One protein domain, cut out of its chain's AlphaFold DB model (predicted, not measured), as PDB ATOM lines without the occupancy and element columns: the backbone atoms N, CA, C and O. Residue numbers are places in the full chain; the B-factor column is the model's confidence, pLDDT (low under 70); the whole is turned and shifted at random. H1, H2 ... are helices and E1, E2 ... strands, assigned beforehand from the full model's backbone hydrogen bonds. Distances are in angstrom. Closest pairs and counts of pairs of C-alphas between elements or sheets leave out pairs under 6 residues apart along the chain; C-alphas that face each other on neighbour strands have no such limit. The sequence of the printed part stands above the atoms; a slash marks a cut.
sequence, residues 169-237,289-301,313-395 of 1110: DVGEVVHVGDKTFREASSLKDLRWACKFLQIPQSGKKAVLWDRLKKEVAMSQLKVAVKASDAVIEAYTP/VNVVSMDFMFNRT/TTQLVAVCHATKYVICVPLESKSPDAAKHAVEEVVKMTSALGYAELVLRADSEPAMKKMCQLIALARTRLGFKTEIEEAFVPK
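AT A GLANCE: This is residues 169 to 237, 289 to 301 and 313 to 395 of the 1110 residues of the protein "Hypothetical protein" of Symbiodinium sp. CCMP2592 (UniProt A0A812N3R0). Two lobes of unequal size share one long helix, H2: the small lobe, the hairpin E1 and E2 with H1, packs on the first part of H2, and the large lobe is a strongly twisted sheet of five strands with H3 and H4 over one face. The later part of H2 crosses H3 and H4 on their side away from the sheet, and no named helix covers the sheet's other face. The printed part has 165 residues with four named helices and seven named strands, along the chain E1 E2 H1 H2 E3 E4 E5 H3 E6 H4 E7, and its class is mixed, helices and strands. The large sheet, in the order E5 E4 E3 E6 E7, is mixed, and the small one, E1 and E2, is antiparallel. The whole is compact, with a radius of gyration of the C-alphas of 17.4 A and spans of 53 by 38 by 37 A.

HOW THE PARTS SIT: E1, residues 173 to 176, and E2, residues 179 to 182, form a hairpin, with N 174 and O 181 2.9 A apart, within hydrogen-bond range. H1, residues 187 to 196, comes closest to E1 with the C-alphas of Ala 193 and Val 176, 6.4 A apart. H2, residues 205 to 235, is the hub, the helix that touches most other helices. With residues 205 to 212 alone it touches H1, the same way at a shallow tilt of 27 degrees; the closest C-alphas are those of Leu 187 and Lys 205, 5.9 A apart. E3, residues 290 to 299, is the antiparallel neighbour of E4, residues 313 to 320, with N 295 and O 317 3.0 A apart. E4 and E5, residues 326 to 331, form a hairpin, with N 316 and O 329 2.8 A apart. H3, residues 340 to 352, is on this sheet; its closest C-alphas with E5 are those of Ala 342 and Val 329, 5.9 A apart. H2 touches H3 with residues 223 to 231 alone, at a steep tilt of 40 degrees, the closest C-alphas being those of Ala 227 and Glu 344, 4.5 A apart. E6, residues 357 to 362, is parallel to E3, with N 292 and O 359 2.9 A apart. E5, H3 and E6 make a split strand-helix-strand unit, two strands running the same way with E4 and E3 between them, and its crossover is right-handed. H4, residues 366 to 381, is on the same face as H3, at a height over the sheet of 8.4 A. It runs along the strands, at 7 degrees to E6 on the local plane; it lies over E6 and only just not over E3, on which 2 of its C-alphas fall. H4 touches H3 at a steep tilt of 48 degrees, closest at the C-alphas of Val 343 and Ile 375, 5.7 A apart. It touches H2 at a steep tilt of 57 degrees, closest at the C-alphas of Ala 224 and Ala 378, 4.5 A apart. E7, residues 385 to 390, is the parallel neighbour of E6, with N 360 and O 387 2.8 A apart. E6, H4 and E7 make a strand-helix-strand unit, two parallel neighbours with a helix between, again right-handed in its crossover. H3 and H4 on one face of the sheet make two layers. H1 is apart from H3 and H4. Every O i to N i+4 pair is within hydrogen-bond range in H1, H3 and H4, and 26 of 27 are in H2.

IN THESE COORDINATES: E1 begins at C-alpha 173, (173.887, 261.883, 168.345). H2 measures 45.5 A, from C-alpha 205 at (173.872, 247.927, 162.776) to C-alpha 235 at (145.687, 283.545, 160.417). E3 measures 28.5 A, H4 23.2 A and E4 23.1 A. E7 ends at C-alpha 390, (174.915, 281.009, 169.547).

THE WHOLE: The two C-alphas farthest apart are those of Lys 204 and Thr 323, 53.2 A. Residues 238 to 288 are not printed, with 27.5 A between C-alphas 237 and 289; residues 302 to 312 are not printed, with 8.1 A between C-alphas 301 and 313. Of the links printed whole, none is long. The mean pLDDT of the printed part is 78.7, and 25 residues are under 70, among them 169 to 172, 335 to 339 and 390 to 395.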
ATOM      1  N   ASP A 169     169.237 267.539 159.203       63.12
ATOM      2  CA  ASP A 169     170.318 266.724 159.769       63.12
ATOM      3  C   ASP A 169     170.231 266.672 161.303       63.12
ATOM      4  O   ASP A 169     170.354 267.678 162.003       63.12
ATOM      5  N   VAL A 170     170.047 265.459 161.824       61.75
ATOM      6  CA  VAL A 170     169.997 265.146 163.262       61.75
ATOM      7  C   VAL A 170     171.412 265.044 163.869       61.75
ATOM      8  O   VAL A 170     171.568 264.906 165.081       61.75
ATOM      9  N   GLY A 171     172.465 265.100 163.048       65.06
ATOM     10  CA  GLY A 171     173.862 265.048 163.475       65.06
ATOM     11  C   GLY A 171     174.329 263.650 163.897       65.06
ATOM     12  O   GLY A 171     173.796 262.622 163.474       65.06
ATOM     13  N   GLU A 172     175.383 263.577 164.713       68.12
ATOM     14  CA  GLU A 172     176.006 262.305 165.133       68.12
ATOM     15  C   GLU A 172     175.339 261.631 166.347       68.12
ATOM     16  O   GLU A 172     175.646 260.473 166.652       68.12
ATOM     17  N   VAL A 173     174.460 262.336 167.067       73.19
ATOM     18  CA  VAL A 173     173.887 261.883 168.345       73.19
ATOM     19  C   VAL A 173     172.369 262.006 168.318       73.19
ATOM     20  O   VAL A 173     171.826 263.100 168.231       73.19
ATOM     21  N   VAL A 174     171.682 260.873 168.441       75.06
ATOM     22  CA  VAL A 174     170.219 260.786 168.435       75.06
ATOM     23  C   VAL A 174     169.727 260.495 169.853       75.06
ATOM     24  O   VAL A 174     170.276 259.637 170.540       75.06
ATOM     25  N   HIS A 175     168.693 261.203 170.299       75.94
ATOM     26  CA  HIS A 175     168.069 261.021 171.613       75.94
ATOM     27  C   HIS A 175     166.717 260.319 171.440       75.94
ATOM     28  O   HIS A 175     165.936 260.731 170.582       75.94
ATOM     29  N   VAL A 176     166.450 259.269 172.224       74.44
ATOM     30  CA  VAL A 176     165.174 258.525 172.218       74.44
ATOM     31  C   VAL A 176     164.832 258.127 173.652       74.44
ATOM     32  O   VAL A 176     165.488 257.254 174.229       74.44
ATOM     33  N   GLY A 177     163.837 258.803 174.236       71.81
ATOM     34  CA  GLY A 177     163.635 258.805 175.688       71.81
ATOM     35  C   GLY A 177     164.903 259.263 176.419       71.81
ATOM     36  O   GLY A 177     165.688 260.054 175.891       71.81
ATOM     37  N   ASP A 178     165.167 258.686 177.589       67.62
ATOM     38  CA  ASP A 178     166.309 259.041 178.453       67.62
ATOM     39  C   ASP A 178     167.681 258.587 177.916       67.62
ATOM     40  O   ASP A 178     168.701 258.706 178.597       67.62
ATOM     41  N   LYS A 179     167.732 258.000 176.714       73.50
ATOM     42  CA  LYS A 179     168.932 257.351 176.173       73.50
ATOM     43  C   LYS A 179     169.486 258.082 174.958       73.50
ATOM     44  O   LYS A 179     168.763 258.528 174.067       73.50
ATOM     45  N   THR A 180     170.815 258.152 174.924       80.00
ATOM     46  CA  THR A 180     171.583 258.743 173.827       80.00
ATOM     47  C   THR A 180     172.193 257.647 172.963       80.00
ATOM     48  O   THR A 180     172.778 256.681 173.459       80.00
ATOM     49  N   PHE A 181     172.042 257.793 171.653       83.31
ATOM     50  CA  PHE A 181     172.463 256.825 170.652       83.31
ATOM     51  C   PHE A 181     173.440 257.485 169.688       83.31
ATOM     52  O   PHE A 181     173.276 258.637 169.291       83.31
ATOM     53  N   ARG A 182     174.471 256.736 169.311       84.44
ATOM     54  CA  ARG A 182     175.440 257.088 168.271       84.44
ATOM     55  C   ARG A 182     175.552 255.908 167.321       84.44
ATOM     56  O   ARG A 182     175.199 254.787 167.689       84.44
ATOM     57  N   GLU A 183     176.180 256.107 166.170       81.44
ATOM     58  CA  GLU A 183     176.520 254.997 165.273       81.44
ATOM     59  C   GLU A 183     177.318 253.895 165.993       81.44
ATOM     60  O   GLU A 183     177.163 252.710 165.720       81.44
ATOM     61  N   ALA A 184     178.120 254.269 166.995       81.38
ATOM     62  CA  ALA A 184     178.886 253.346 167.824       81.38
ATOM     63  C   ALA A 184     178.049 252.472 168.791       81.38
ATOM     64  O   ALA A 184     178.575 251.450 169.237       81.38
ATOM     65  N   SER A 185     176.777 252.786 169.082       87.06
ATOM     66  CA  SER A 185     175.926 252.083 170.068       87.06
ATOM     67  C   SER A 185     175.762 250.575 169.804       87.06
ATOM     68  O   SER A 185     175.984 250.087 168.689       87.06
ATOM     69  N   SER A 186     175.395 249.786 170.823       86.88
ATOM     70  CA  SER A 186     175.258 248.334 170.641       86.88
ATOM     71  C   SER A 186     174.026 247.975 169.797       86.88
ATOM     72  O   SER A 186     173.040 248.710 169.738       86.88
ATOM     73  N   LEU A 187     174.055 246.797 169.165       86.25
ATOM     74  CA  LEU A 187     172.918 246.291 168.387       86.25
ATOM     75  C   LEU A 187     171.675 246.042 169.267       86.25
ATOM     76  O   LEU A 187     170.552 246.120 168.773       86.25
ATOM     77  N   LYS A 188     171.869 245.764 170.565       86.44
ATOM     78  CA  LYS A 188     170.787 245.616 171.550       86.44
ATOM     79  C   LYS A 188     170.104 246.961 171.804       86.44
ATOM     80  O   LYS A 188     168.878 247.028 171.795       86.44
ATOM     81  N   ASP A 189     170.891 248.024 171.949       86.56
ATOM     82  CA  ASP A 189     170.393 249.370 172.247       86.56
ATOM     83  C   ASP A 189     169.700 249.991 171.029       86.56
ATOM     84  O   ASP A 189     168.600 250.522 171.155       86.56
ATOM     85  N   LEU A 190     170.268 249.840 169.826       87.69
ATOM     86  CA  LEU A 190     169.629 250.306 168.588       87.69
ATOM     87  C   LEU A 190     168.307 249.571 168.306       87.69
ATOM     88  O   LEU A 190     167.340 250.200 167.881       87.69
ATOM     89  N   ARG A 191     168.215 248.262 168.597       88.06
ATOM     90  CA  ARG A 191     166.937 247.527 168.526       88.06
ATOM     91  C   ARG A 191     165.941 247.972 169.596       88.06
ATOM     92  O   ARG A 191     164.752 248.023 169.299       88.06
ATOM     93  N   TRP A 192     166.402 248.322 170.798       91.19
ATOM     94  CA  TRP A 192     165.547 248.909 171.835       91.19
ATOM     95  C   TRP A 192     164.983 250.265 171.388       91.19
ATOM     96  O   TRP A 192     163.774 250.456 171.472       91.19
ATOM     97  N   ALA A 193     165.808 251.152 170.821       85.00
ATOM     98  CA  ALA A 193     165.361 252.441 170.284       85.00
ATOM     99  C   ALA A 193     164.366 252.270 169.124       85.00
ATOM    100  O   ALA A 193     163.329 252.928 169.096       85.00
ATOM    101  N   CYS A 194     164.628 251.321 168.216       87.38
ATOM    102  CA  CYS A 194     163.685 250.975 167.151       87.38
ATOM    103  C   CYS A 194     162.353 250.453 167.712       87.38
ATOM    104  O   CYS A 194     161.298 250.874 167.253       87.38
ATOM    105  N   LYS A 195     162.382 249.585 168.736       88.06
ATOM    106  CA  LYS A 195     161.167 249.089 169.403       88.06
ATOM    107  C   LYS A 195     160.393 250.214 170.101       88.06
ATOM    108  O   LYS A 195     159.170 250.217 170.028       88.06
ATOM    109  N   PHE A 196     161.089 251.143 170.757       85.94
ATOM    110  CA  PHE A 196     160.489 252.289 171.447       85.94
ATOM    111  C   PHE A 196     159.747 253.211 170.466       85.94
ATOM    112  O   PHE A 196     158.591 253.542 170.693       85.94
ATOM    113  N   LEU A 197     160.368 253.527 169.325       83.31
ATOM    114  CA  LEU A 197     159.751 254.292 168.230       83.31
ATOM    115  C   LEU A 197     158.846 253.445 167.310       83.31
ATOM    116  O   LEU A 197     158.453 253.910 166.246       83.31
ATOM    117  N   GLN A 198     158.540 252.198 167.685       84.62
ATOM    118  CA  GLN A 198     157.688 251.253 166.944       84.62
ATOM    119  C   GLN A 198     158.131 250.934 165.493       84.62
ATOM    120  O   GLN A 198     157.384 250.329 164.725       84.62
ATOM    121  N   ILE A 199     159.375 251.258 165.118       88.06
ATOM    122  CA  ILE A 199     159.939 251.008 163.782       88.06
ATOM    123  C   ILE A 199     160.592 249.611 163.664       88.06
ATOM    124  O   ILE A 199     161.047 249.036 164.662       88.06
ATOM    125  N   PRO A 200     160.696 249.034 162.446       88.44
ATOM    126  CA  PRO A 200     161.226 247.684 162.250       88.44
ATOM    127  C   PRO A 200     162.626 247.459 162.847       88.44
ATOM    128  O   PRO A 200     163.576 248.185 162.554       88.44
ATOM    129  N   GLN A 201     162.773 246.388 163.632       87.88
ATOM    130  CA  GLN A 201     164.013 246.012 164.338       87.88
ATOM    131  C   GLN A 201     164.978 245.150 163.487       87.88
ATOM    132  O   GLN A 201     166.021 244.693 163.970       87.88
ATOM    133  N   SER A 202     164.630 244.895 162.223       85.12
ATOM    134  CA  SER A 202     165.380 244.055 161.285       85.12
ATOM    135  C   SER A 202     166.504 244.825 160.580       85.12
ATOM    136  O   SER A 202     166.307 245.932 160.074       85.12
ATOM    137  N   GLY A 203     167.695 244.224 160.516       85.12
ATOM    138  CA  GLY A 203     168.851 244.782 159.807       85.12
ATOM    139  C   GLY A 203     170.191 244.555 160.508       85.12
ATOM    140  O   GLY A 203     170.263 244.045 161.631       85.12
ATOM    141  N   LYS A 204     171.263 244.956 159.815       86.81
ATOM    142  CA  LYS A 204     172.603 245.161 160.390       86.81
ATOM    143  C   LYS A 204     172.647 246.517 161.116       86.81
ATOM    144  O   LYS A 204     171.780 247.359 160.910       86.81
ATOM    145  N   LYS A 205     173.686 246.733 161.930       84.94
ATOM    146  CA  LYS A 205     173.872 247.927 162.776       84.94
ATOM    147  C   LYS A 205     173.673 249.265 162.037       84.94
ATOM    148  O   LYS A 205     172.861 250.057 162.496       84.94
ATOM    149  N   ALA A 206     174.325 249.464 160.886       83.94
ATOM    150  CA  ALA A 206     174.168 250.674 160.067       83.94
ATOM    151  C   ALA A 206     172.711 250.892 159.608       83.94
ATOM    152  O   ALA A 206     172.124 251.918 159.909       83.94
ATOM    153  N   VAL A 207     172.066 249.868 159.035       86.50
ATOM    154  CA  VAL A 207     170.668 249.946 158.553       86.50
ATOM    155  C   VAL A 207     169.674 250.337 159.658       86.50
ATOM    156  O   VAL A 207     168.670 250.994 159.386       86.50
ATOM    157  N   LEU A 208     169.932 249.939 160.909       86.56
ATOM    158  CA  LEU A 208     169.126 250.363 162.059       86.56
ATOM    159  C   LEU A 208     169.434 251.806 162.483       86.56
ATOM    160  O   LEU A 208     168.516 252.520 162.868       86.56
ATOM    161  N   TRP A 209     170.690 252.244 162.385       86.50
ATOM    162  CA  TRP A 209     171.106 253.623 162.650       86.50
ATOM    163  C   TRP A 209     170.546 254.611 161.617       86.50
ATOM    164  O   TRP A 209     169.955 255.615 162.006       86.50
ATOM    165  N   ASP A 210     170.610 254.285 160.325       84.31
ATOM    166  CA  ASP A 210     170.057 255.110 159.240       84.31
ATOM    167  C   ASP A 210     168.532 255.247 159.363       84.31
ATOM    168  O   ASP A 210     167.974 256.338 159.225       84.31
ATOM    169  N   ARG A 211     167.843 254.143 159.693       87.50
ATOM    170  CA  ARG A 211     166.397 254.139 159.966       87.50
ATOM    171  C   ARG A 211     166.051 254.977 161.199       87.50
ATOM    172  O   ARG A 211     165.071 255.714 161.163       87.50
ATOM    173  N   LEU A 212     166.858 254.888 162.259       84.88
ATOM    174  CA  LEU A 212     166.674 255.659 163.489       84.88
ATOM    175  C   LEU A 212     166.854 257.164 163.245       84.88
ATOM    176  O   LEU A 212     166.003 257.951 163.654       84.88
ATOM    177  N   LYS A 213     167.914 257.556 162.523       82.56
ATOM    178  CA  LYS A 213     168.125 258.935 162.063       82.56
ATOM    179  C   LYS A 213     166.935 259.434 161.247       82.56
ATOM    180  O   LYS A 213     166.400 260.496 161.554       82.56
ATOM    181  N   LYS A 214     166.496 258.663 160.243       82.06
ATOM    182  CA  LYS A 214     165.394 259.066 159.360       82.06
ATOM    183  C   LYS A 214     164.078 259.254 160.118       82.06
ATOM    184  O   LYS A 214     163.408 260.251 159.876       82.06
ATOM    185  N   GLU A 215     163.709 258.358 161.037       82.69
ATOM    186  CA  GLU A 215     162.454 258.529 161.787       82.69
ATOM    187  C   GLU A 215     162.507 259.730 162.738       82.69
ATOM    188  O   GLU A 215     161.549 260.496 162.797       82.69
ATOM    189  N   VAL A 216     163.629 259.968 163.428       78.12
ATOM    190  CA  VAL A 216     163.757 261.147 164.304       78.12
ATOM    191  C   VAL A 216     163.749 262.450 163.496       78.12
ATOM    192  O   VAL A 216     163.077 263.398 163.902       78.12
ATOM    193  N   ALA A 217     164.379 262.480 162.319       75.44
ATOM    194  CA  ALA A 217     164.313 263.630 161.417       75.44
ATOM    195  C   ALA A 217     162.887 263.879 160.886       75.44
ATOM    196  O   ALA A 217     162.418 265.015 160.884       75.44
ATOM    197  N   MET A 218     162.160 262.820 160.502       77.31
ATOM    198  CA  MET A 218     160.746 262.924 160.116       77.31
ATOM    199  C   MET A 218     159.856 263.340 161.296       77.31
ATOM    200  O   MET A 218     158.890 264.065 161.090       77.31
ATOM    201  N   SER A 219     160.174 262.936 162.529       75.69
ATOM    202  CA  SER A 219     159.481 263.390 163.743       75.69
ATOM    203  C   SER A 219     159.689 264.890 163.990       75.69
ATOM    204  O   SER A 219     158.723 265.625 164.185       75.69
ATOM    205  N   GLN A 220     160.929 265.380 163.875       75.56
ATOM    206  CA  GLN A 220     161.240 266.814 163.939       75.56
ATOM    207  C   GLN A 220     160.511 267.607 162.845       75.56
ATOM    208  O   GLN A 220     159.928 268.652 163.132       75.56
ATOM    209  N   LEU A 221     160.488 267.086 161.613       77.94
ATOM    210  CA  LEU A 221     159.774 267.704 160.497       77.94
ATOM    211  C   LEU A 221     158.259 267.772 160.755       77.94
ATOM    212  O   LEU A 221     157.681 268.837 160.579       77.94
ATOM    213  N   LYS A 222     157.628 266.695 161.250       80.50
ATOM    214  CA  LYS A 222     156.198 266.672 161.631       80.50
ATOM    215  C   LYS A 222     155.852 267.751 162.674       80.50
ATOM    216  O   LYS A 222     154.793 268.365 162.573       80.50
ATOM    217  N   VAL A 223     156.736 268.007 163.647       78.88
ATOM    218  CA  VAL A 223     156.544 269.064 164.664       78.88
ATOM    219  C   VAL A 223     156.630 270.461 164.044       78.88
ATOM    220  O   VAL A 223     155.746 271.278 164.281       78.88
ATOM    221  N   ALA A 224     157.652 270.727 163.224       76.38
ATOM    222  CA  ALA A 224     157.795 272.017 162.541       76.38
ATOM    223  C   ALA A 224     156.645 272.279 161.550       76.38
ATOM    224  O   ALA A 224     156.149 273.397 161.476       76.38
ATOM    225  N   VAL A 225     156.183 271.236 160.850       80.44
ATOM    226  CA  VAL A 225     154.999 271.261 159.980       80.44
ATOM    227  C   VAL A 225     153.763 271.675 160.783       80.44
ATOM    228  O   VAL A 225     153.247 272.757 160.513       80.44
ATOM    229  N   LYS A 226     153.380 270.929 161.837       82.38
ATOM    230  CA  LYS A 226     152.216 271.269 162.686       82.38
ATOM    231  C   LYS A 226     152.287 272.701 163.229       82.38
ATOM    232  O   LYS A 226     151.277 273.396 163.230       82.38
ATOM    233  N   ALA A 227     153.463 273.145 163.676       79.50
ATOM    234  CA  ALA A 227     153.645 274.491 164.216       79.50
ATOM    235  C   ALA A 227     153.420 275.597 163.166       79.50
ATOM    236  O   ALA A 227     152.948 276.671 163.519       79.50
ATOM    237  N   SER A 228     153.721 275.343 161.887       79.88
ATOM    238  CA  SER A 228     153.348 276.236 160.780       79.88
ATOM    239  C   SER A 228     151.853 276.152 160.452       79.88
ATOM    240  O   SER A 228     151.228 277.188 160.258       79.88
ATOM    241  N   ASP A 229     151.272 274.948 160.406       79.62
ATOM    242  CA  ASP A 229     149.848 274.747 160.085       79.62
ATOM    243  C   ASP A 229     148.937 275.443 161.106       79.62
ATOM    244  O   ASP A 229     148.027 276.164 160.715       79.62
ATOM    245  N   ALA A 230     149.263 275.349 162.399       78.38
ATOM    246  CA  ALA A 230     148.546 276.039 163.473       78.38
ATOM    247  C   ALA A 230     148.631 277.579 163.391       78.38
ATOM    248  O   ALA A 230     147.790 278.267 163.965       78.38
ATOM    249  N   VAL A 231     149.630 278.140 162.696       77.94
ATOM    250  CA  VAL A 231     149.676 279.580 162.382       77.94
ATOM    251  C   VAL A 231     148.844 279.890 161.143       77.94
ATOM    252  O   VAL A 231     148.132 280.884 161.148       77.94
ATOM    253  N   ILE A 232     148.883 279.048 160.110       76.06
ATOM    254  CA  ILE A 232     148.068 279.228 158.898       76.06
ATOM    255  C   ILE A 232     146.573 279.187 159.256       76.06
ATOM    256  O   ILE A 232     145.834 280.073 158.845       76.06
ATOM    257  N   GLU A 233     146.154 278.231 160.087       74.19
ATOM    258  CA  GLU A 233     144.784 278.082 160.602       74.19
ATOM    259  C   GLU A 233     144.362 279.248 161.520       74.19
ATOM    260  O   GLU A 233     143.238 279.734 161.432       74.19
ATOM    261  N   ALA A 234     145.272 279.765 162.354       66.62
ATOM    262  CA  ALA A 234     145.001 280.930 163.202       66.62
ATOM    263  C   ALA A 234     144.995 282.276 162.443       66.62
ATOM    264  O   ALA A 234     144.497 283.267 162.977       66.62
ATOM    265  N   TYR A 235     145.560 282.328 161.231       60.28
ATOM    266  CA  TYR A 235     145.687 283.545 160.417       60.28
ATOM    267  C   TYR A 235     144.944 283.502 159.075       60.28
ATOM    268  O   TYR A 235     145.017 284.481 158.333       60.28
ATOM    269  N   THR A 236     144.185 282.446 158.760       50.06
ATOM    270  CA  THR A 236     143.157 282.511 157.710       50.06
ATOM    271  C   THR A 236     142.110 283.551 158.113       50.06
ATOM    272  O   THR A 236     141.403 283.332 159.099       50.06
ATOM    273  N   PRO A 237     142.002 284.694 157.410       40.91
ATOM    274  CA  PRO A 237     141.107 285.756 157.833       40.91
ATOM    275  C   PRO A 237     139.656 285.370 157.542       40.91
ATOM    276  O   PRO A 237     139.314 285.033 156.408       40.91
ATOM    277  N   VAL A 289     167.667 293.950 163.388       66.25
ATOM    278  CA  VAL A 289     167.200 292.582 163.168       66.25
ATOM    279  C   VAL A 289     166.553 292.114 164.467       66.25
ATOM    280  O   VAL A 289     167.189 292.143 165.523       66.25
ATOM    281  N   ASN A 290     165.266 291.774 164.408       82.38
ATOM    282  CA  ASN A 290     164.464 291.587 165.610       82.38
ATOM    283  C   ASN A 290     165.019 290.421 166.429       82.38
ATOM    284  O   ASN A 290     165.019 289.286 165.960       82.38
ATOM    285  N   VAL A 291     165.490 290.687 167.648       85.81
ATOM    286  CA  VAL A 291     166.017 289.642 168.536       85.81
ATOM    287  C   VAL A 291     164.905 289.139 169.450       85.81
ATOM    288  O   VAL A 291     164.301 289.923 170.188       85.81
ATOM    289  N   VAL A 292     164.673 287.830 169.450       88.44
ATOM    290  CA  VAL A 292     163.938 287.127 170.509       88.44
ATOM    291  C   VAL A 292     164.940 286.308 171.313       88.44
ATOM    292  O   VAL A 292     165.684 285.506 170.744       88.44
ATOM    293  N   SER A 293     164.983 286.538 172.626       88.69
ATOM    294  CA  SER A 293     165.766 285.729 173.560       88.69
ATOM    295  C   SER A 293     164.900 284.665 174.228       88.69
ATOM    296  O   SER A 293     163.714 284.899 174.455       88.69
ATOM    297  N   MET A 294     165.473 283.494 174.514       88.44
ATOM    298  CA  MET A 294     164.768 282.367 175.140       88.44
ATOM    299  C   MET A 294     165.631 281.695 176.214       88.44
ATOM    300  O   MET A 294     166.821 281.466 175.984       88.44
ATOM    301  N   ASP A 295     165.031 281.366 177.361       86.81
ATOM    302  CA  ASP A 295     165.690 280.677 178.481       86.81
ATOM    303  C   ASP A 295     164.699 279.780 179.258       86.81
ATOM    304  O   ASP A 295     163.480 279.949 179.155       86.81
ATOM    305  N   PHE A 296     165.213 278.822 180.035       85.12
ATOM    306  CA  PHE A 296     164.406 277.970 180.914       85.12
ATOM    307  C   PHE A 296     164.367 278.515 182.348       85.12
ATOM    308  O   PHE A 296     165.397 278.639 183.012       85.12
ATOM    309  N   MET A 297     163.161 278.755 182.856       81.88
ATOM    310  CA  MET A 297     162.885 279.127 184.243       81.88
ATOM    311  C   MET A 297     162.404 277.906 185.042       81.88
ATOM    312  O   MET A 297     161.740 277.020 184.497       81.88
ATOM    313  N   PHE A 298     162.726 277.860 186.339       80.44
ATOM    314  CA  PHE A 298     162.288 276.800 187.252       80.44
ATOM    315  C   PHE A 298     161.607 277.419 188.461       80.44
ATOM    316  O   PHE A 298     162.230 278.208 189.171       80.44
ATOM    317  N   ASN A 299     160.357 277.037 188.704       65.88
ATOM    318  CA  ASN A 299     159.597 277.483 189.865       65.88
ATOM    319  C   ASN A 299     159.364 276.311 190.821       65.88
ATOM    320  O   ASN A 299     159.010 275.204 190.402       65.88
ATOM    321  N   ARG A 300     159.567 276.573 192.116       56.09
ATOM    322  CA  ARG A 300     159.255 275.654 193.211       56.09
ATOM    323  C   ARG A 300     157.967 276.128 193.875       56.09
ATOM    324  O   ARG A 300     157.876 277.292 194.252       56.09
ATOM    325  N   THR A 301     156.998 275.234 194.007       47.69
ATOM    326  CA  THR A 301     155.771 275.453 194.775       47.69
ATOM    327  C   THR A 301     155.985 275.088 196.248       47.69
ATOM    328  O   THR A 301     156.775 274.195 196.555       47.69
ATOM    329  N   THR A 313     158.850 272.756 188.701       69.19
ATOM    330  CA  THR A 313     158.146 273.039 187.443       69.19
ATOM    331  C   THR A 313     159.091 273.734 186.463       69.19
ATOM    332  O   THR A 313     159.755 274.710 186.819       69.19
ATOM    333  N   THR A 314     159.187 273.223 185.232       80.19
ATOM    334  CA  THR A 314     159.998 273.831 184.163       80.19
ATOM    335  C   THR A 314     159.117 274.730 183.303       80.19
ATOM    336  O   THR A 314     157.977 274.390 182.996       80.19
ATOM    337  N   GLN A 315     159.632 275.888 182.904       85.31
ATOM    338  CA  GLN A 315     158.934 276.847 182.050       85.31
ATOM    339  C   GLN A 315     159.913 277.400 181.006       85.31
ATOM    340  O   GLN A 315     161.080 277.637 181.316       85.31
ATOM    341  N   LEU A 316     159.465 277.608 179.770       87.25
ATOM    342  CA  LEU A 316     160.206 278.365 178.760       87.25
ATOM    343  C   LEU A 316     159.742 279.820 178.796       87.25
ATOM    344  O   LEU A 316     158.560 280.081 178.583       87.25
ATOM    345  N   VAL A 317     160.667 280.760 178.976       88.25
ATOM    346  CA  VAL A 317     160.389 282.194 178.837       88.25
ATOM    347  C   VAL A 317     161.018 282.688 177.538       88.25
ATOM    348  O   VAL A 317     162.219 282.512 177.329       88.25
ATOM    349  N   ALA A 318     160.222 283.321 176.674       87.75
ATOM    350  CA  ALA A 318     160.690 283.934 175.431       87.75
ATOM    351  C   ALA A 318     160.334 285.428 175.390       87.75
ATOM    352  O   ALA A 318     159.191 285.811 175.635       87.75
ATOM    353  N   VAL A 319     161.321 286.277 175.086       88.00
ATOM    354  CA  VAL A 319     161.243 287.743 175.197       88.00
ATOM    355  C   VAL A 319     161.659 288.407 173.888       88.00
ATOM    356  O   VAL A 319     162.801 288.278 173.444       88.00
ATOM    357  N   CYS A 320     160.773 289.201 173.286       86.69
ATOM    358  CA  CYS A 320     161.152 290.074 172.178       86.69
ATOM    359  C   CYS A 320     161.901 291.314 172.692       86.69
ATOM    360  O   CYS A 320     161.366 292.114 173.459       86.69
ATOM    361  N   HIS A 321     163.129 291.533 172.219       81.00
ATOM    362  CA  HIS A 321     163.929 292.693 172.618       81.00
ATOM    363  C   HIS A 321     163.379 294.028 172.100       81.00
ATOM    364  O   HIS A 321     163.622 295.043 172.755       81.00
ATOM    365  N   ALA A 322     162.650 294.039 170.977       76.25
ATOM    366  CA  ALA A 322     162.069 295.250 170.397       76.25
ATOM    367  C   ALA A 322     160.793 295.678 171.143       76.25
ATOM    368  O   ALA A 322     160.791 296.701 171.823       76.25
ATOM    369  N   THR A 323     159.735 294.861 171.098       78.88
ATOM    370  CA  THR A 323     158.421 295.184 171.688       78.88
ATOM    371  C   THR A 323     158.316 294.939 173.192       78.88
ATOM    372  O   THR A 323     157.344 295.370 173.805       78.88
ATOM    373  N   LYS A 324     159.282 294.234 173.800       81.75
ATOM    374  CA  LYS A 324     159.200 293.693 175.175       81.75
ATOM    375  C   LYS A 324     158.030 292.726 175.393       81.75
ATOM    376  O   LYS A 324     157.684 292.450 176.537       81.75
ATOM    377  N   TYR A 325     157.453 292.186 174.318       81.81
ATOM    378  CA  TYR A 325     156.468 291.110 174.402       81.81
ATOM    379  C   TYR A 325     157.124 289.858 174.997       81.81
ATOM    380  O   TYR A 325     158.215 289.472 174.561       81.81
ATOM    381  N   VAL A 326     156.468 289.246 175.980       85.56
ATOM    382  CA  VAL A 326     156.940 288.052 176.693       85.56
ATOM    383  C   VAL A 326     155.877 286.971 176.593       85.56
ATOM    384  O   VAL A 326     154.705 287.251 176.833       85.56
ATOM    385  N   ILE A 327     156.292 285.738 176.308       88.06
ATOM    386  CA  ILE A 327     155.489 284.545 176.590       88.06
ATOM    387  C   ILE A 327     156.208 283.671 177.615       88.06
ATOM    388  O   ILE A 327     157.440 283.608 177.642       88.06
ATOM    389  N   CYS A 328     155.423 282.990 178.442       88.12
ATOM    390  CA  CYS A 328     155.884 281.923 179.315       88.12
ATOM    391  C   CYS A 328     155.074 280.668 178.981       88.12
ATOM    392  O   CYS A 328     153.847 280.707 179.043       88.12
ATOM    393  N   VAL A 329     155.746 279.581 178.599       85.31
ATOM    394  CA  VAL A 329     155.105 278.307 178.245       85.31
ATOM    395  C   VAL A 329     155.530 277.250 179.267       85.31
ATOM    396  O   VAL A 329     156.732 276.983 179.380       85.31
ATOM    397  N   PRO A 330     154.603 276.643 180.030       83.81
ATOM    398  CA  PRO A 330     154.943 275.570 180.959       83.81
ATOM    399  C   PRO A 330     155.417 274.321 180.204       83.81
ATOM    400  O   PRO A 330     154.985 274.045 179.086       83.81
ATOM    401  N   LEU A 331     156.325 273.563 180.819       79.25
ATOM    402  CA  LEU A 331     156.917 272.355 180.251       79.25
ATOM    403  C   LEU A 331     157.014 271.254 181.310       79.25
ATOM    404  O   LEU A 331     157.634 271.435 182.355       79.25
ATOM    405  N   GLU A 332     156.499 270.068 180.981       70.69
ATOM    406  CA  GLU A 332     156.663 268.841 181.780       70.69
ATOM    407  C   GLU A 332     158.141 268.519 182.061       70.69
ATOM    408  O   GLU A 332     158.498 267.955 183.092       70.69
ATOM    409  N   SER A 333     159.018 268.830 181.103       70.69
ATOM    410  CA  SER A 333     160.444 268.523 181.167       70.69
ATOM    411  C   SER A 333     161.251 269.368 180.181       70.69
ATOM    412  O   SER A 333     160.732 269.862 179.182       70.69
ATOM    413  N   LYS A 334     162.575 269.414 180.376       70.44
ATOM    414  CA  LYS A 334     163.544 269.895 179.370       70.44
ATOM    415  C   LYS A 334     163.618 269.032 178.095       70.44
ATOM    416  O   LYS A 334     164.528 269.217 177.285       70.44
ATOM    417  N   SER A 335     162.751 268.033 177.914       64.88
ATOM    418  CA  SER A 335     162.844 267.153 176.750       64.88
ATOM    419  C   SER A 335     162.371 267.874 175.474       64.88
ATOM    420  O   SER A 335     161.350 268.565 175.488       64.88
ATOM    421  N   PRO A 336     163.050 267.684 174.326       54.56
ATOM    422  CA  PRO A 336     162.586 268.228 173.048       54.56
ATOM    423  C   PRO A 336     161.231 267.672 172.588       54.56
ATOM    424  O   PRO A 336     160.651 268.190 171.638       54.56
ATOM    425  N   ASP A 337     160.760 266.590 173.212       57.91
ATOM    426  CA  ASP A 337     159.502 265.930 172.886       57.91
ATOM    427  C   ASP A 337     158.308 266.461 173.687       57.91
ATOM    428  O   ASP A 337     157.202 266.424 173.146       57.91
ATOM    429  N   ALA A 338     158.527 267.010 174.888       61.16
ATOM    430  CA  ALA A 338     157.539 267.810 175.620       61.16
ATOM    431  C   ALA A 338     157.433 269.242 175.055       61.16
ATOM    432  O   ALA A 338     156.352 269.818 174.977       61.16
ATOM    433  N   ALA A 339     158.537 269.806 174.552       65.25
ATOM    434  CA  ALA A 339     158.596 271.183 174.040       65.25
ATOM    435  C   ALA A 339     157.850 271.451 172.707       65.25
ATOM    436  O   ALA A 339     158.016 272.517 172.114       65.25
ATOM    437  N   LYS A 340     157.022 270.518 172.218       78.56
ATOM    438  CA  LYS A 340     156.290 270.647 170.942       78.56
ATOM    439  C   LYS A 340     155.317 271.831 170.946       78.56
ATOM    440  O   LYS A 340     155.296 272.596 169.986       78.56
ATOM    441  N   HIS A 341     154.573 272.010 172.038       80.88
ATOM    442  CA  HIS A 341     153.670 273.150 172.219       80.88
ATOM    443  C   HIS A 341     154.439 274.478 172.315       80.88
ATOM    444  O   HIS A 341     154.061 275.452 171.677       80.88
ATOM    445  N   ALA A 342     155.587 274.508 173.000       83.75
ATOM    446  CA  ALA A 342     156.406 275.717 173.091       83.75
ATOM    447  C   ALA A 342     156.992 276.171 171.738       83.75
ATOM    448  O   ALA A 342     157.080 277.371 171.488       83.75
ATOM    449  N   VAL A 343     157.332 275.242 170.834       86.31
ATOM    450  CA  VAL A 343     157.679 275.594 169.441       86.31
ATOM    451  C   VAL A 343     156.486 276.248 168.739       86.31
ATOM    452  O   VAL A 343     156.661 277.269 168.080       86.31
ATOM    453  N   GLU A 344     155.282 275.699 168.898       85.06
ATOM    454  CA  GLU A 344     154.054 276.242 168.308       85.06
ATOM    455  C   GLU A 344     153.751 277.666 168.813       85.06
ATOM    456  O   GLU A 344     153.562 278.570 167.999       85.06
ATOM    457  N   GLU A 345     153.815 277.914 170.125       85.88
ATOM    458  CA  GLU A 345     153.550 279.243 170.700       85.88
ATOM    459  C   GLU A 345     154.626 280.289 170.364       85.88
ATOM    460  O   GLU A 345     154.295 281.446 170.094       85.88
ATOM    461  N   VAL A 346     155.910 279.913 170.287       87.69
ATOM    462  CA  VAL A 346     156.960 280.840 169.818       87.69
ATOM    463  C   VAL A 346     156.779 281.172 168.328       87.69
ATOM    464  O   VAL A 346     157.014 282.311 167.912       87.69
ATOM    465  N   VAL A 347     156.325 280.225 167.499       88.56
ATOM    466  CA  VAL A 347     156.037 280.485 166.075       88.56
ATOM    467  C   VAL A 347     154.784 281.359 165.917       88.56
ATOM    468  O   VAL A 347     154.832 282.315 165.139       88.56
ATOM    469  N   LYS A 348     153.721 281.136 166.709       85.31
ATOM    470  CA  LYS A 348     152.547 282.030 166.799       85.31
ATOM    471  C   LYS A 348     152.957 283.448 167.206       85.31
ATOM    472  O   LYS A 348     152.729 284.378 166.439       85.31
ATOM    473  N   MET A 349     153.660 283.618 168.332       86.50
ATOM    474  CA  MET A 349     154.169 284.919 168.805       86.50
ATOM    475  C   MET A 349     154.992 285.644 167.732       86.50
ATOM    476  O   MET A 349     154.776 286.824 167.460       86.50
ATOM    477  N   THR A 350     155.958 284.962 167.116       86.44
ATOM    478  CA  THR A 350     156.871 285.603 166.152       86.44
ATOM    479  C   THR A 350     156.241 285.859 164.781       86.44
ATOM    480  O   THR A 350     156.794 286.645 164.011       86.44
ATOM    481  N   SER A 351     155.092 285.243 164.485       83.62
ATOM    482  CA  SER A 351     154.252 285.573 163.323       83.62
ATOM    483  C   SER A 351     153.289 286.722 163.641       83.62
ATOM    484  O   SER A 351     153.181 287.652 162.848       83.62
ATOM    485  N   ALA A 352     152.690 286.738 164.838       78.38
ATOM    486  CA  ALA A 352     151.822 287.816 165.323       78.38
ATOM    487  C   ALA A 352     152.530 289.180 165.397       78.38
ATOM    488  O   ALA A 352     151.917 290.220 165.172       78.38
ATOM    489  N   LEU A 353     153.839 289.177 165.668       80.69
ATOM    490  CA  LEU A 353     154.689 290.373 165.642       80.69
ATOM    491  C   LEU A 353     155.076 290.835 164.216       80.69
ATOM    492  O   LEU A 353     155.770 291.837 164.077       80.69
ATOM    493  N   GLY A 354     154.664 290.125 163.158       74.88
ATOM    494  CA  GLY A 354     154.882 290.518 161.757       74.88
ATOM    495  C   GLY A 354     156.338 290.452 161.270       74.88
ATOM    496  O   GLY A 354     156.688 291.064 160.262       74.88
ATOM    497  N   TYR A 355     157.225 289.750 161.982       77.12
ATOM    498  CA  TYR A 355     158.661 289.779 161.696       77.12
ATOM    499  C   TYR A 355     159.059 288.848 160.543       77.12
ATOM    500  O   TYR A 355     159.224 287.642 160.737       77.12
ATOM    501  N   ALA A 356     159.313 289.423 159.365       75.56
ATOM    502  CA  ALA A 356     159.857 288.705 158.207       75.56
ATOM    503  C   ALA A 356     161.332 288.271 158.378       75.56
ATOM    504  O   ALA A 356     161.718 287.215 157.878       75.56
ATOM    505  N   GLU A 357     162.142 289.050 159.110       82.06
ATOM    506  CA  GLU A 357     163.512 288.701 159.523       82.06
ATOM    507  C   GLU A 357     163.608 288.676 161.063       82.06
ATOM    508  O   GLU A 357     163.208 289.635 161.733       82.06
ATOM    509  N   LEU A 358     164.144 287.584 161.625       86.69
ATOM    510  CA  LEU A 358     164.267 287.342 163.071       86.69
ATOM    511  C   LEU A 358     165.637 286.736 163.427       86.69
ATOM    512  O   LEU A 358     166.110 285.835 162.736       86.69
ATOM    513  N   VAL A 359     166.221 287.154 164.553       88.31
ATOM    514  CA  VAL A 359     167.321 286.455 165.241       88.31
ATOM    515  C   VAL A 359     166.791 285.785 166.508       88.31
ATOM    516  O   VAL A 359     166.255 286.443 167.401       88.31
ATOM    517  N   LEU A 360     166.980 284.471 166.606       89.06
ATOM    518  CA  LEU A 360     166.798 283.705 167.835       89.06
ATOM    519  C   LEU A 360     168.123 283.659 168.598       89.06
ATOM    520  O   LEU A 360     169.119 283.142 168.088       89.06
ATOM    521  N   ARG A 361     168.124 284.156 169.835       87.44
ATOM    522  CA  ARG A 361     169.263 284.066 170.754       87.44
ATOM    523  C   ARG A 361     168.875 283.216 171.954       87.44
ATOM    524  O   ARG A 361     167.897 283.506 172.631       87.44
ATOM    525  N   ALA A 362     169.655 282.191 172.255       84.25
ATOM    526  CA  ALA A 362     169.385 281.345 173.408       84.25
ATOM    527  C   ALA A 362     170.680 280.809 174.023       84.25
ATOM    528  O   ALA A 362     171.786 281.071 173.531       84.25
ATOM    529  N   ASP A 363     170.533 280.079 175.123       77.44
ATOM    530  CA  ASP A 363     171.625 279.382 175.785       77.44
ATOM    531  C   ASP A 363     172.228 278.254 174.894       77.44
ATOM    532  O   ASP A 363     171.810 277.996 173.762       77.44
ATOM    533  N   SER A 364     173.288 277.604 175.382       72.12
ATOM    534  CA  SER A 364     173.982 276.530 174.665       72.12
ATOM    535  C   SER A 364     173.525 275.103 175.014       72.12
ATOM    536  O   SER A 364     174.153 274.153 174.535       72.12
ATOM    537  N   GLU A 365     172.468 274.923 175.811       76.19
ATOM    538  CA  GLU A 365     171.940 273.619 176.213       76.19
ATOM    539  C   GLU A 365     171.385 272.844 174.997       76.19
ATOM    540  O   GLU A 365     170.716 273.421 174.133       76.19
ATOM    541  N   PRO A 366     171.620 271.518 174.888       73.12
ATOM    542  CA  PRO A 366     171.190 270.744 173.718       73.12
ATOM    543  C   PRO A 366     169.679 270.783 173.443       73.12
ATOM    544  O   PRO A 366     169.273 270.742 172.282       73.12
ATOM    545  N   ALA A 367     168.854 270.884 174.492       75.81
ATOM    546  CA  ALA A 367     167.403 271.018 174.364       75.81
ATOM    547  C   ALA A 367     167.017 272.347 173.698       75.81
ATOM    548  O   ALA A 367     166.287 272.353 172.705       75.81
ATOM    549  N   MET A 368     167.577 273.451 174.195       82.12
ATOM    550  CA  MET A 368     167.339 274.799 173.687       82.12
ATOM    551  C   MET A 368     167.794 274.940 172.226       82.12
ATOM    552  O   MET A 368     167.039 275.418 171.381       82.12
ATOM    553  N   LYS A 369     168.972 274.404 171.873       81.81
ATOM    554  CA  LYS A 369     169.449 274.386 170.477       81.81
ATOM    555  C   LYS A 369     168.504 273.652 169.524       81.81
ATOM    556  O   LYS A 369     168.207 274.175 168.450       81.81
ATOM    557  N   LYS A 370     168.007 272.471 169.915       78.81
ATOM    558  CA  LYS A 370     167.031 271.711 169.114       78.81
ATOM    559  C   LYS A 370     165.698 272.463 168.990       78.81
ATOM    560  O   LYS A 370     165.060 272.380 167.944       78.81
ATOM    561  N   MET A 371     165.307 273.236 170.004       84.31
ATOM    562  CA  MET A 371     164.120 274.094 169.952       84.31
ATOM    563  C   MET A 371     164.287 275.252 168.954       84.31
ATOM    564  O   MET A 371     163.450 275.405 168.068       84.31
ATOM    565  N   CYS A 372     165.401 275.995 169.011       87.12
ATOM    566  CA  CYS A 372     165.713 277.058 168.043       87.12
ATOM    567  C   CYS A 372     165.700 276.545 166.592       87.12
ATOM    568  O   CYS A 372     165.170 277.212 165.707       87.12
ATOM    569  N   GLN A 373     166.243 275.345 166.353       84.81
ATOM    570  CA  GLN A 373     166.220 274.694 165.037       84.81
ATOM    571  C   GLN A 373     164.791 274.391 164.556       84.81
ATOM    572  O   GLN A 373     164.474 274.656 163.400       84.81
ATOM    573  N   LEU A 374     163.916 273.872 165.427       84.56
ATOM    574  CA  LEU A 374     162.516 273.592 165.084       84.56
ATOM    575  C   LEU A 374     161.724 274.873 164.772       84.56
ATOM    576  O   LEU A 374     160.984 274.900 163.791       84.56
ATOM    577  N   ILE A 375     161.929 275.941 165.549       87.62
ATOM    578  CA  ILE A 375     161.298 277.253 165.318       87.62
ATOM    579  C   ILE A 375     161.769 277.846 163.979       87.62
ATOM    580  O   ILE A 375     160.949 278.324 163.196       87.62
ATOM    581  N   ALA A 376     163.071 277.780 163.675       87.00
ATOM    582  CA  ALA A 376     163.615 278.258 162.404       87.00
ATOM    583  C   ALA A 376     163.077 277.466 161.197       87.00
ATOM    584  O   ALA A 376     162.722 278.075 160.189       87.00
ATOM    585  N   LEU A 377     162.944 276.136 161.304       84.31
ATOM    586  CA  LEU A 377     162.336 275.295 160.262       84.31
ATOM    587  C   LEU A 377     160.860 275.654 160.025       84.31
ATOM    588  O   LEU A 377     160.455 275.852 158.878       84.31
ATOM    589  N   ALA A 378     160.072 275.800 161.094       84.56
ATOM    590  CA  ALA A 378     158.662 276.177 160.997       84.56
ATOM    591  C   ALA A 378     158.481 277.570 160.366       84.56
ATOM    592  O   ALA A 378     157.659 277.748 159.466       84.56
ATOM    593  N   ARG A 379     159.297 278.552 160.772       85.62
ATOM    594  CA  ARG A 379     159.284 279.906 160.193       85.62
ATOM    595  C   ARG A 379     159.758 279.937 158.738       85.62
ATOM    596  O   ARG A 379     159.198 280.691 157.951       85.62
ATOM    597  N   THR A 380     160.694 279.067 158.353       84.19
ATOM    598  CA  THR A 380     161.137 278.921 156.954       84.19
ATOM    599  C   THR A 380     159.997 278.445 156.047       84.19
ATOM    600  O   THR A 380     159.829 278.981 154.954       84.19
ATOM    601  N   ARG A 381     159.148 277.514 156.515       79.38
ATOM    602  CA  ARG A 381     157.926 277.094 155.797       79.38
ATOM    603  C   ARG A 381     156.879 278.211 155.688       79.38
ATOM    604  O   ARG A 381     156.132 278.244 154.721       79.38
ATOM    605  N   LEU A 382     156.852 279.150 156.634       79.69
ATOM    606  CA  LEU A 382     156.031 280.368 156.562       79.69
ATOM    607  C   LEU A 382     156.674 281.486 155.707       79.69
ATOM    608  O   LEU A 382     156.165 282.599 155.677       79.69
ATOM    609  N   GLY A 383     157.800 281.219 155.033       77.94
ATOM    610  CA  GLY A 383     158.511 282.199 154.204       77.94
ATOM    611  C   GLY A 383     159.367 283.204 154.987       77.94
ATOM    612  O   GLY A 383     159.981 284.083 154.384       77.94
ATOM    613  N   PHE A 384     159.456 283.082 156.316       83.44
ATOM    614  CA  PHE A 384     160.171 284.029 157.171       83.44
ATOM    615  C   PHE A 384     161.613 283.601 157.460       83.44
ATOM    616  O   PHE A 384     161.891 282.516 157.982       83.44
ATOM    617  N   LYS A 385     162.551 284.516 157.210       82.25
ATOM    618  CA  LYS A 385     163.977 284.326 157.470       82.25
ATOM    619  C   LYS A 385     164.239 284.320 158.978       82.25
ATOM    620  O   LYS A 385     163.819 285.226 159.702       82.25
ATOM    621  N   THR A 386     164.950 283.301 159.452       87.31
ATOM    622  CA  THR A 386     165.283 283.145 160.874       87.31
ATOM    623  C   THR A 386     166.738 282.727 161.036       87.31
ATOM    624  O   THR A 386     167.136 281.663 160.569       87.31
ATOM    625  N   GLU A 387     167.528 283.557 161.707       86.31
ATOM    626  CA  GLU A 387     168.934 283.303 162.030       86.31
ATOM    627  C   GLU A 387     169.060 282.875 163.502       86.31
ATOM    628  O   GLU A 387     168.312 283.346 164.358       86.31
ATOM    629  N   ILE A 388     169.986 281.962 163.816       86.12
ATOM    630  CA  ILE A 388     170.216 281.472 165.185       86.12
ATOM    631  C   ILE A 388     171.597 281.938 165.649       86.12
ATOM    632  O   ILE A 388     172.620 281.500 165.121       86.12
ATOM    633  N   GLU A 389     171.632 282.798 166.661       81.38
ATOM    634  CA  GLU A 389     172.866 283.305 167.256       81.38
ATOM    635  C   GLU A 389     173.248 282.452 168.480       81.38
ATOM    636  O   GLU A 389     172.637 282.561 169.546       81.38
ATOM    637  N   GLU A 390     174.286 281.607 168.359       63.94
ATOM    638  CA  GLU A 390     174.915 281.009 169.547       63.94
ATOM    639  C   GLU A 390     175.508 282.131 170.408       63.94
ATOM    640  O   GLU A 390     176.440 282.813 169.974       63.94
ATOM    641  N   ALA A 391     175.028 282.285 171.648       54.44
ATOM    642  CA  ALA A 391     175.583 283.249 172.593       54.44
ATOM    643  C   ALA A 391     177.117 283.105 172.686       54.44
ATOM    644  O   ALA A 391     177.633 282.014 172.953       54.44
ATOM    645  N   PHE A 392     177.853 284.198 172.445       41.28
ATOM    646  CA  PHE A 392     179.304 284.164 172.235       41.28
ATOM    647  C   PHE A 392     180.071 283.661 173.470       41.28
ATOM    648  O   PHE A 392     180.431 284.410 174.380       41.28
ATOM    649  N   VAL A 393     180.376 282.363 173.479       42.44
ATOM    650  CA  VAL A 393     181.312 281.744 174.419       42.44
ATOM    651  C   VAL A 393     182.650 281.551 173.698       42.44
ATOM    652  O   VAL A 393     182.732 280.687 172.822       42.44
ATOM    653  N   PRO A 394     183.721 282.292 174.047       36.97
ATOM    654  CA  PRO A 394     185.032 282.105 173.427       36.97
ATOM    655  C   PRO A 394     185.595 280.714 173.767       36.97
ATOM    656  O   PRO A 394     186.057 280.452 174.879       36.97
ATOM    657  N   LYS A 395     185.537 279.792 172.796       36.53
ATOM    658  CA  LYS A 395     185.857 278.357 172.944       36.53
ATOM    659  C   LYS A 395     187.375 278.099 173.089       36.53
ATOM    660  O   LYS A 395     188.005 277.526 172.206       36.53
TER     661      LYS A 395